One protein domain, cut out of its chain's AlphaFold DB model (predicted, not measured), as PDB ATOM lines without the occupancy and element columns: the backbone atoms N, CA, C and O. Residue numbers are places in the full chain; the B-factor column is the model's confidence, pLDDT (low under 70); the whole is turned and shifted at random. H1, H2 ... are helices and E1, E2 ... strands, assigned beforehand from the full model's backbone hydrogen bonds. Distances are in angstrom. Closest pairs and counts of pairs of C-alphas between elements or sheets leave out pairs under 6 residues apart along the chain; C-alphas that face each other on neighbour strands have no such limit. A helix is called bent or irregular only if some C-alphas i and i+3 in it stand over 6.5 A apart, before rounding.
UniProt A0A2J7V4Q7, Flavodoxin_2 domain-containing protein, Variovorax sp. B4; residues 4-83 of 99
ATOM      1  N   VAL A   4      20.047  13.005 -14.518       93.31
ATOM      2  CA  VAL A   4      20.974  12.119 -15.228       93.31
ATOM      3  C   VAL A   4      20.208  11.118 -16.081       93.31
ATOM      4  O   VAL A   4      19.187  10.570 -15.666       93.31
ATOM      5  N   THR A   5      20.708  10.877 -17.289       91.88
ATOM      6  CA  THR A   5      20.200   9.827 -18.173       91.88
ATOM      7  C   THR A   5      21.147   8.640 -18.145       91.88
ATOM      8  O   THR A   5      22.345   8.792 -18.390       91.88
ATOM      9  N   CYS A   6      20.614   7.455 -17.881       88.75
ATOM     10  CA  CYS A   6      21.381   6.221 -17.798       88.75
ATOM     11  C   CYS A   6      21.193   5.390 -19.070       88.75
ATOM     12  O   CYS A   6      20.178   4.709 -19.250       88.75
ATOM     13  N   GLY A   7      22.208   5.423 -19.934       76.81
ATOM     14  CA  GLY A   7      22.389   4.431 -20.988       76.81
ATOM     15  C   GLY A   7      23.006   3.175 -20.376       76.81
ATOM     16  O   GLY A   7      24.061   3.251 -19.756       76.81
ATOM     17  N   GLY A   8      22.332   2.029 -20.469       73.25
ATOM     18  CA  GLY A   8      22.821   0.796 -19.832       73.25
ATOM     19  C   GLY A   8      21.753  -0.236 -19.480       73.25
ATOM     20  O   GLY A   8      22.094  -1.313 -18.981       73.25
ATOM     21  N   GLY A   9      20.485   0.067 -19.754       77.81
ATOM     22  CA  GLY A   9      19.355  -0.819 -19.505       77.81
ATOM     23  C   GLY A   9      18.308  -0.188 -18.587       77.81
ATOM     24  O   GLY A   9      18.362   1.017 -18.321       77.81
ATOM     25  N   PRO A  10      17.329  -0.989 -18.146       85.75
ATOM     26  CA  PRO A  10      16.270  -0.540 -17.255       85.75
ATOM     27  C   PRO A  10      16.782  -0.390 -15.811       85.75
ATOM     28  O   PRO A  10      17.933  -0.720 -15.505       85.75
ATOM     29  N   SER A  11      15.932   0.137 -14.927       88.56
ATOM     30  CA  SER A  11      16.308   0.534 -13.562       88.56
ATOM     31  C   SER A  11      16.929  -0.595 -12.726       88.56
ATOM     32  O   SER A  11      17.818  -0.346 -11.915       88.56
ATOM     33  N   GLU A  12      16.547  -1.847 -12.980       88.38
ATOM     34  CA  GLU A  12      17.012  -3.052 -12.285       88.38
ATOM     35  C   GLU A  12      18.515  -3.269 -12.465       88.38
ATOM     36  O   GLU A  12      19.193  -3.799 -11.588       88.38
ATOM     37  N   THR A  13      19.069  -2.813 -13.593       89.75
ATOM     38  CA  THR A  13      20.512  -2.907 -13.844       89.75
ATOM     39  C   THR A  13      21.329  -2.014 -12.916       89.75
ATOM     40  O   THR A  13      22.516  -2.283 -12.745       89.75
ATOM     41  N   PHE A  14      20.699  -1.011 -12.298       91.25
ATOM     42  CA  PHE A  14      21.320  -0.037 -11.405       91.25
ATOM     43  C   PHE A  14      20.888  -0.182  -9.935       91.25
ATOM     44  O   PHE A  14      21.052   0.742  -9.137       91.25
ATOM     45  N   GLN A  15      20.287  -1.314  -9.569       89.62
ATOM     46  CA  GLN A  15      19.963  -1.629  -8.177       89.62
ATOM     47  C   GLN A  15      21.179  -2.210  -7.444       89.62
ATOM     48  O   GLN A  15      22.225  -2.476  -8.041       89.62
ATOM     49  N   TYR A  16      21.036  -2.453  -6.139       87.69
ATOM     50  CA  TYR A  16      22.017  -3.202  -5.355       87.69
ATOM     51  C   TYR A  16      22.343  -4.549  -6.028       87.69
ATOM     52  O   TYR A  16      21.442  -5.329  -6.330       87.69
ATOM     53  N   ASN A  17      23.631  -4.811  -6.282       87.38
ATOM     54  CA  ASN A  17      24.133  -5.951  -7.071       87.38
ATOM     55  C   ASN A  17      23.615  -6.040  -8.524       87.38
ATOM     56  O   ASN A  17      23.768  -7.075  -9.176       87.38
ATOM     57  N   GLY A  18      23.031  -4.967  -9.054       88.38
ATOM     58  CA  GLY A  18      22.705  -4.843 -10.468       88.38
ATOM     59  C   GLY A  18      23.970  -4.822 -11.327       88.38
ATOM     60  O   GLY A  18      25.048  -4.444 -10.870       88.38
ATOM     61  N   ARG A  19      23.838  -5.210 -12.601       90.88
ATOM     62  CA  ARG A  19      24.963  -5.302 -13.551       90.88
ATOM     63  C   ARG A  19      25.808  -4.024 -13.622       90.88
ATOM     64  O   ARG A  19      27.020  -4.112 -13.776       90.88
ATOM     65  N   ASN A  20      25.160  -2.865 -13.553       88.25
ATOM     66  CA  ASN A  20      25.804  -1.561 -13.671       88.25
ATOM     67  C   ASN A  20      26.197  -0.977 -12.301       88.25
ATOM     68  O   ASN A  20      26.888   0.035 -12.260       88.25
ATOM     69  N   GLY A  21      25.806  -1.623 -11.196       89.44
ATOM     70  CA  GLY A  21      26.026  -1.150  -9.831       89.44
ATOM     71  C   GLY A  21      24.947  -0.184  -9.336       89.44
ATOM     72  O   GLY A  21      24.176   0.365 -10.117       89.44
ATOM     73  N   ASP A  22      24.898   0.005  -8.018       91.75
ATOM     74  CA  ASP A  22      23.907   0.858  -7.358       91.75
ATOM     75  C   ASP A  22      24.053   2.324  -7.795       91.75
ATOM     76  O   ASP A  22      25.116   2.931  -7.619       91.75
ATOM     77  N   ILE A  23      22.985   2.900  -8.351       91.94
ATOM     78  CA  ILE A  23      22.990   4.281  -8.837       91.94
ATOM     79  C   ILE A  23      23.339   5.299  -7.751       91.94
ATOM     80  O   ILE A  23      24.037   6.271  -8.041       91.94
ATOM     81  N   ASP A  24      22.914   5.076  -6.507       89.88
ATOM     82  CA  ASP A  24      23.169   6.018  -5.416       89.88
ATOM     83  C   ASP A  24      24.668   6.040  -5.071       89.88
ATOM     84  O   ASP A  24      25.232   7.093  -4.769       89.88
ATOM     85  N   LEU A  25      25.358   4.899  -5.204       90.88
ATOM     86  CA  LEU A  25      26.815   4.826  -5.046       90.88
ATOM     87  C   LEU A  25      27.554   5.473  -6.219       90.88
ATOM     88  O   LEU A  25      28.569   6.138  -6.010       90.88
ATOM     89  N   LEU A  26      27.051   5.305  -7.444       91.75
ATOM     90  CA  LEU A  26      27.647   5.916  -8.634       91.75
ATOM     91  C   LEU A  26      27.552   7.446  -8.609       91.75
ATOM     92  O   LEU A  26      28.478   8.124  -9.055       91.75
ATOM     93  N   LEU A  27      26.451   7.994  -8.092       92.44
ATOM     94  CA  LEU A  27      26.233   9.441  -8.002       92.44
ATOM     95  C   LEU A  27      26.886  10.076  -6.773       92.44
ATOM     96  O   LEU A  27      27.081  11.293  -6.751       92.44
ATOM     97  N   TRP A  28      27.306   9.273  -5.792       91.94
ATOM     98  CA  TRP A  28      27.883   9.781  -4.552       91.94
ATOM     99  C   TRP A  28      29.040  10.779  -4.737       91.94
ATOM    100  O   TRP A  28      29.014  11.819  -4.075       91.94
ATOM    101  N   PRO A  29      30.032  10.568  -5.630       92.69
ATOM    102  CA  PRO A  29      31.105  11.546  -5.817       92.69
ATOM    103  C   PRO A  29      30.601  12.918  -6.294       92.69
ATOM    104  O   PRO A  29      31.173  13.950  -5.928       92.69
ATOM    105  N   LEU A  30      29.526  12.949  -7.091       92.56
ATOM    106  CA  LEU A  30      28.901  14.191  -7.554       92.56
ATOM    107  C   LEU A  30      28.139  14.872  -6.419       92.56
ATOM    108  O   LEU A  30      28.326  16.070  -6.200       92.56
ATOM    109  N   ASP A  31      27.345  14.114  -5.663       91.50
ATOM    110  CA  ASP A  31      26.622  14.631  -4.498       91.50
ATOM    111  C   ASP A  31      27.595  15.197  -3.457       91.50
ATOM    112  O   ASP A  31      27.401  16.307  -2.953       91.50
ATOM    113  N   PHE A  32      28.696  14.488  -3.196       91.25
ATOM    114  CA  PHE A  32      29.772  14.964  -2.336       91.25
ATOM    115  C   PHE A  32      30.373  16.266  -2.861       91.25
ATOM    116  O   PHE A  32      30.394  17.247  -2.124       91.25
ATOM    117  N   SER A  33      30.790  16.317  -4.128       92.75
ATOM    118  CA  SER A  33      31.416  17.512  -4.712       92.75
ATOM    119  C   SER A  33      30.508  18.742  -4.628       92.75
ATOM    120  O   SER A  33      30.959  19.822  -4.250       92.75
ATOM    121  N   LEU A  34      29.216  18.582  -4.926       92.25
ATOM    122  CA  LEU A  34      28.238  19.669  -4.859       92.25
ATOM    123  C   LEU A  34      27.961  20.113  -3.421       92.25
ATOM    124  O   LEU A  34      27.880  21.312  -3.149       92.25
ATOM    125  N   SER A  35      27.855  19.164  -2.491       91.69
ATOM    126  CA  SER A  35      27.699  19.490  -1.072       91.69
ATOM    127  C   SER A  35      28.940  20.186  -0.507       91.69
ATOM    128  O   SER A  35      28.821  21.118   0.286       91.69
ATOM    129  N   HIS A  36      30.131  19.790  -0.962       91.38
ATOM    130  CA  HIS A  36      31.408  20.317  -0.498       91.38
ATOM    131  C   HIS A  36      31.586  21.792  -0.862       91.38
ATOM    132  O   HIS A  36      32.109  22.565  -0.065       91.38
ATOM    133  N   VAL A  37      31.085  22.212  -2.029       95.06
ATOM    134  CA  VAL A  37      31.062  23.631  -2.431       95.06
ATOM    135  C   VAL A  37      29.893  24.417  -1.815       95.06
ATOM    136  O   VAL A  37      29.679  25.576  -2.164       95.06
ATOM    137  N   GLY A  38      29.135  23.812  -0.895       92.38
ATOM    138  CA  GLY A  38      28.074  24.468  -0.130       92.38
ATOM    139  C   GLY A  38      26.683  24.431  -0.768       92.38
ATOM    140  O   GLY A  38      25.799  25.162  -0.320       92.38
ATOM    141  N   MET A  39      26.443  23.609  -1.799       92.06
ATOM    142  CA  MET A  39      25.095  23.473  -2.362       92.06
ATOM    143  C   MET A  39      24.204  22.571  -1.503       92.06
ATOM    144  O   MET A  39      24.628  21.534  -0.997       92.06
ATOM    145  N   THR A  40      22.914  22.912  -1.429       92.25
ATOM    146  CA  THR A  40      21.880  21.971  -0.974       92.25
ATOM    147  C   THR A  40      21.543  21.017  -2.119       92.25
ATOM    148  O   THR A  40      20.884  21.395  -3.093       92.25
ATOM    149  N   VAL A  41      22.023  19.780  -2.028       92.00
ATOM    150  CA  VAL A  41      21.824  18.765  -3.069       92.00
ATOM    151  C   VAL A  41      20.459  18.107  -2.880       92.00
ATOM    152  O   VAL A  41      20.173  17.538  -1.836       92.00
ATOM    153  N   LEU A  42      19.586  18.205  -3.881       94.00
ATOM    154  CA  LEU A  42      18.284  17.523  -3.888       94.00
ATOM    155  C   LEU A  42      18.429  16.124  -4.481       94.00
ATOM    156  O   LEU A  42      19.271  15.950  -5.364       94.00
ATOM    157  N   LYS A  43      17.557  15.185  -4.080       91.88
ATOM    158  CA  LYS A  43      17.537  13.819  -4.630       91.88
ATOM    159  C   LYS A  43      17.587  13.848  -6.164       91.88
ATOM    160  O   LYS A  43      16.730  14.525  -6.753       91.88
ATOM    161  N   PRO A  44      18.581  13.178  -6.781       93.12
ATOM    162  CA  PRO A  44      18.757  13.188  -8.223       93.12
ATOM    163  C   PRO A  44      17.549  12.572  -8.922       93.12
ATOM    164  O   PRO A  44      16.944  11.620  -8.426       93.12
ATOM    165  N   GLU A  45      17.212  13.120 -10.086       94.75
ATOM    166  CA  GLU A  45      16.302  12.466 -11.016       94.75
ATOM    167  C   GLU A  45      17.113  11.573 -11.951       94.75
ATOM    168  O   GLU A  45      17.994  12.055 -12.669       94.75
ATOM    169  N   VAL A  46      16.811  10.276 -11.943       93.94
ATOM    170  CA  VAL A  46      17.479   9.287 -12.788       93.94
ATOM    171  C   VAL A  46      16.492   8.781 -13.830       93.94
ATOM    172  O   VAL A  46      15.436   8.248 -13.494       93.94
ATOM    173  N   LEU A  47      16.845   8.959 -15.100       93.75
ATOM    174  CA  LEU A  47      16.033   8.576 -16.251       93.75
ATOM    175  C   LEU A  47      16.721   7.420 -16.981       93.75
ATOM    176  O   LEU A  47      17.800   7.582 -17.553       93.75
ATOM    177  N   TYR A  48      16.110   6.241 -16.943       91.00
ATOM    178  CA  TYR A  48      16.687   5.012 -17.494       91.00
ATOM    179  C   TYR A  48      16.278   4.784 -18.951       91.00
ATOM    180  O   TYR A  48      15.336   5.392 -19.460       91.00
ATOM    181  N   GLY A  49      16.990   3.884 -19.632       84.56
ATOM    182  CA  GLY A  49      16.613   3.423 -20.971       84.56
ATOM    183  C   GLY A  49      16.905   4.402 -22.111       84.56
ATOM    184  O   GLY A  49      16.626   4.079 -23.261       84.56
ATOM    185  N   VAL A  50      17.517   5.558 -21.832       82.50
ATOM    186  CA  VAL A  50      17.936   6.522 -22.859       82.50
ATOM    187  C   VAL A  50      19.232   6.019 -23.500       82.50
ATOM    188  O   VAL A  50      20.319   6.216 -22.963       82.50
ATOM    189  N   GLN A  51      19.117   5.308 -24.623       76.12
ATOM    190  CA  GLN A  51      20.250   4.725 -25.351       76.12
ATOM    191  C   GLN A  51      20.224   5.154 -26.818       76.12
ATOM    192  O   GLN A  51      19.176   5.136 -27.459       76.12
ATOM    193  N   THR A  52      21.388   5.523 -27.353       60.22
ATOM    194  CA  THR A  52      21.553   6.016 -28.731       60.22
ATOM    195  C   THR A  52      21.680   4.903 -29.771       60.22
ATOM    196  O   THR A  52      21.523   5.164 -30.958       60.22
ATOM    197  N   GLU A  53      21.956   3.667 -29.354       59.16
ATOM    198  CA  GLU A  53      22.330   2.553 -30.239       59.16
ATOM    199  C   GLU A  53      21.301   1.414 -30.284       59.16
ATOM    200  O   GLU A  53      21.627   0.228 -30.359       59.16
ATOM    201  N   MET A  54      20.018   1.779 -30.291       56.38
ATOM    202  CA  MET A  54      18.947   0.836 -30.616       56.38
ATOM    203  C   MET A  54      18.893   0.569 -32.127       56.38
ATOM    204  O   MET A  54      19.124   1.461 -32.945       56.38
ATOM    205  N   ARG A  55      18.567  -0.672 -32.526       56.06
ATOM    206  CA  ARG A  55      18.323  -1.001 -33.944       56.06
ATOM    207  C   ARG A  55      17.225  -0.086 -34.507       56.06
ATOM    208  O   ARG A  55      16.288   0.224 -33.777       56.06
ATOM    209  N   PRO A  56      17.244   0.254 -35.809       54.00
ATOM    210  CA  PRO A  56      16.215   1.096 -36.429       54.00
ATOM    211  C   PRO A  56      14.769   0.619 -36.191       54.00
ATOM    212  O   PRO A  56      13.859   1.438 -36.090       54.00
ATOM    213  N   SER A  57      14.563  -0.694 -36.032       55.69
ATOM    214  CA  SER A  57      13.274  -1.320 -35.705       55.69
ATOM    215  C   SER A  57      12.748  -1.024 -34.291       55.69
ATOM    216  O   SER A  57      11.577  -1.259 -34.038       55.69
ATOM    217  N   ALA A  58      13.590  -0.513 -33.390       60.12
ATOM    218  CA  ALA A  58      13.262  -0.151 -32.007       60.12
ATOM    219  C   ALA A  58      13.168   1.378 -31.797       60.12
ATOM    220  O   ALA A  58      13.080   1.865 -30.674       60.12
ATOM    221  N   SER A  59      13.175   2.164 -32.882       61.88
ATOM    222  CA  SER A  59      13.090   3.631 -32.818       61.88
ATOM    223  C   SER A  59      11.768   4.145 -32.226       61.88
ATOM    224  O   SER A  59      11.775   5.155 -31.525       61.88
ATOM    225  N   GLY A  60      10.654   3.435 -32.452       66.50
ATOM    226  CA  GLY A  60       9.359   3.742 -31.832       66.50
ATOM    227  C   GLY A  60       9.363   3.531 -30.315       66.50
ATOM    228  O   GLY A  60       8.946   4.412 -29.572       66.50
ATOM    229  N   GLU A  61       9.940   2.419 -29.854       77.44
ATOM    230  CA  GLU A  61      10.080   2.104 -28.425       77.44
ATOM    231  C   GLU A  61      10.963   3.137 -27.707       77.44
ATOM    232  O   GLU A  61      10.655   3.569 -26.596       77.44
ATOM    233  N   LEU A  62      12.034   3.611 -28.357       80.69
ATOM    234  CA  LEU A  62      12.868   4.680 -27.807       80.69
ATOM    235  C   LEU A  62      12.102   6.002 -27.673       80.69
ATOM    236  O   LEU A  62      12.249   6.687 -26.663       80.69
ATOM    237  N   ALA A  63      11.304   6.374 -28.676       84.94
ATOM    238  CA  ALA A  63      10.512   7.600 -28.621       84.94
ATOM    239  C   ALA A  63       9.514   7.566 -27.454       84.94
ATOM    240  O   ALA A  63       9.391   8.554 -26.729       84.94
ATOM    241  N   GLU A  64       8.872   6.420 -27.220       87.75
ATOM    242  CA  GLU A  64       7.981   6.209 -26.075       87.75
ATOM    243  C   GLU A  64       8.722   6.320 -24.737       87.75
ATOM    244  O   GLU A  64       8.252   7.005 -23.827       87.75
ATOM    245  N   VAL A  65       9.912   5.721 -24.620       86.94
ATOM    246  CA  VAL A  65      10.753   5.837 -23.415       86.94
ATOM    247  C   VAL A  65      11.162   7.289 -23.160       86.94
ATOM    248  O   VAL A  65      11.107   7.762 -22.024       86.94
ATOM    249  N   VAL A  66      11.557   8.022 -24.200       89.00
ATOM    250  CA  VAL A  66      11.952   9.432 -24.077       89.00
ATOM    251  C   VAL A  66      10.762  10.313 -23.697       89.00
ATOM    252  O   VAL A  66      10.918  11.188 -22.840       89.00
ATOM    253  N   ASP A  67       9.577  10.083 -24.265       92.62
ATOM    254  CA  ASP A  67       8.368  10.815 -23.872       92.62
ATOM    255  C   ASP A  67       7.997  10.512 -22.415       92.62
ATOM    256  O   ASP A  67       7.833  11.434 -21.613       92.62
ATOM    257  N   ALA A  68       7.998   9.238 -22.016       91.94
ATOM    258  CA  ALA A  68       7.743   8.833 -20.637       91.94
ATOM    259  C   ALA A  68       8.722   9.492 -19.649       91.94
ATOM    260  O   ALA A  68       8.293  10.062 -18.639       91.94
ATOM    261  N   ASN A  69      10.018   9.494 -19.973       93.62
ATOM    262  CA  ASN A  69      11.064  10.154 -19.188       93.62
ATOM    263  C   ASN A  69      10.861  11.676 -19.129       93.62
ATOM    264  O   ASN A  69      11.029  12.290 -18.073       93.62
ATOM    265  N   THR A  70      10.437  12.294 -20.232       94.62
ATOM    266  CA  THR A  70      10.109  13.726 -20.284       94.62
ATOM    267  C   THR A  70       8.932  14.051 -19.367       94.62
ATOM    268  O   THR A  70       8.991  15.008 -18.588       94.62
ATOM    269  N   GLN A  71       7.873  13.240 -19.395       96.69
ATOM    270  CA  GLN A  71       6.713  13.420 -18.521       96.69
ATOM    271  C   GLN A  71       7.066  13.191 -17.049       96.69
ATOM    272  O   GLN A  71       6.586  13.919 -16.176       96.69
ATOM    273  N   GLN A  72       7.919  12.210 -16.758       94.56
ATOM    274  CA  GLN A  72       8.445  11.978 -15.416       94.56
ATOM    275  C   GLN A  72       9.208  13.202 -14.907       94.56
ATOM    276  O   GLN A  72       8.866  13.741 -13.851       94.56
ATOM    277  N   PHE A  73      10.165  13.702 -15.688       95.44
ATOM    278  CA  PHE A  73      10.942  14.878 -15.315       95.44
ATOM    279  C   PHE A  73      10.054  16.113 -15.130       95.44
ATOM    280  O   PHE A  73      10.208  16.860 -14.163       95.44
ATOM    281  N   ARG A  74       9.044  16.297 -15.988       96.88
ATOM    282  CA  ARG A  74       8.054  17.372 -15.842       96.88
ATOM    283  C   ARG A  74       7.317  17.295 -14.503       96.88
ATOM    284  O   ARG A  74       7.235  18.306 -13.806       96.88
ATOM    285  N   ARG A  75       6.815  16.115 -14.118       95.62
ATOM    286  CA  ARG A  75       6.159  15.901 -12.811       95.62
ATOM    287  C   ARG A  75       7.110  16.182 -11.650       95.62
ATOM    288  O   ARG A  75       6.715  16.782 -10.648       95.62
ATOM    289  N   ARG A  76       8.377  15.794 -11.793       94.31
ATOM    290  CA  ARG A  76       9.406  16.059 -10.788       94.31
ATOM    291  C   ARG A  76       9.624  17.557 -10.580       94.31
ATOM    292  O   ARG A  76       9.643  18.014  -9.440       94.31
ATOM    293  N   LEU A  77       9.729  18.325 -11.663       95.38
ATOM    294  CA  LEU A  77       9.919  19.777 -11.603       95.38
ATOM    295  C   LEU A  77       8.734  20.504 -10.956       95.38
ATOM    296  O   LEU A  77       8.944  21.448 -10.199       95.38
ATOM    297  N   GLN A  78       7.504  20.039 -11.187       96.69
ATOM    298  CA  GLN A  78       6.303  20.609 -10.559       96.69
ATOM    299  C   GLN A  78       6.314  20.502  -9.024       96.69
ATOM    300  O   GLN A  78       5.689  21.315  -8.351       96.69
ATOM    301  N   SER A  79       7.037  19.528  -8.468       93.62
ATOM    302  CA  SER A  79       7.142  19.273  -7.025       93.62
ATOM    303  C   SER A  79       8.547  19.538  -6.468       93.62
ATOM    304  O   SER A  79       8.886  19.076  -5.378       93.62
ATOM    305  N   ILE A  80       9.382  20.304  -7.182       93.75
ATOM    306  CA  ILE A  80      10.801  20.461  -6.837       93.75
ATOM    307  C   ILE A  80      11.029  21.076  -5.450       93.75
ATOM    308  O   ILE A  80      11.953  20.663  -4.751       93.75
ATOM    309  N   ALA A  81      10.176  22.003  -5.011       91.00
ATOM    310  CA  ALA A  81      10.305  22.641  -3.699       91.00
ATOM    311  C   ALA A  81      10.088  21.663  -2.528       91.00
ATOM    312  O   ALA A  81      10.635  21.872  -1.452       91.00
ATOM    313  N   ALA A  82       9.331  20.582  -2.746       91.62
ATOM    314  CA  ALA A  82       9.068  19.539  -1.752       91.62
ATOM    315  C   ALA A  82      10.073  18.372  -1.827       91.62
ATOM    316  O   ALA A  82       9.873  17.327  -1.209       91.62
ATOM    317  N   SER A  83      11.138  18.515  -2.620       89.25
ATOM    318  CA  SER A  83      12.126  17.456  -2.820       89.25
ATOM    319  C   SER A  83      12.903  17.138  -1.548       89.25
ATOM    320  O   SER A  83      13.359  18.065  -0.879       89.25
TER     321      SER A  83
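AT A GLANCE: This is residues 4 to 83 of the 99 residues of the protein "Flavodoxin_2 domain-containing protein" of Variovorax sp. B4 (UniProt A0A2J7V4Q7). A tiny parallel ribbon of two short strands, E1 and E2, lies in the middle of a loose model; the long helix H3 folds back past E2 on one side, and the shorter helix H2 stands off on the other side, away from H3. The one-turn helix H1 sits near the last residue of E2, and residues 55 to 60, of which 56 to 60 belong to H3, stick out at one end. The printed part has 80 residues, with two named strands and three named helices in the order E1, H1, H2, E2, H3, and its class is mostly helix. The whole is loose, with a radius of gyration of the C-alphas of 14.6 A, and the C-alphas span 46 by 31 by 19 A.

IN THESE COORDINATES: E1 is residues 4 to 6, and C-alpha 4 is at (20.974, 12.119, -15.228). H1 is residues 11 to 14. H2 is residues 23 to 36, 19.9 A from first to last C-alpha; it is irregular, with C-alphas 26 and 29 7.2 A apart. E2 is residues 45 to 48, 9.9 A long, and C-alpha 45 is at (16.302, 12.466, -11.016). H3 is residues 56 to 78, 33.9 A long, and C-alpha 78 is at (6.303, 20.609, -10.559); it is irregular, with C-alphas 57 and 60 7.5 A apart.

HOW THE PARTS SIT: E1 and E2 are parallel neighbours, with 21 degrees between their directions. C-alphas 5 and 47 face each other at 4.8 A. N 6 and O 47 are within hydrogen-bond range at 2.8 A, and so are N 47 and O 4 at 2.9 A. E1, H1, H2 and E2 form a strand-helix-strand unit, two parallel neighbour strands with helices between them in the chain, and its crossover is right-handed. E2 and H3 have 4 pairs of C-alphas within 8 A, the closest those of Leu 47 and Asn 69, 6.0 A apart. The closest C-alphas of H1 and E2 are those of Ser 11 and Tyr 48, 6.0 A apart. H1 and H2 are close but not clearly touching; their closest C-alphas, those of Phe 14 and Ile 23, are 5.3 A apart. H3 is apart from E1, H1 and H2, and H2 is apart from E1. Of the O i to N i+4 pairs, 8 of 10 in H2 and 17 of 19 in H3 are within hydrogen-bond range, while H1 is too short for such a pair.

THE WHOLE: The two C-alphas farthest apart are those of Gly 38 and Ser 57, at 46.4 A. The printed part has no cut. The link from E1 to H1 is tight, and the other three links are short. The mean pLDDT of the printed part is 86.7; residues 52 to 60 are under 70.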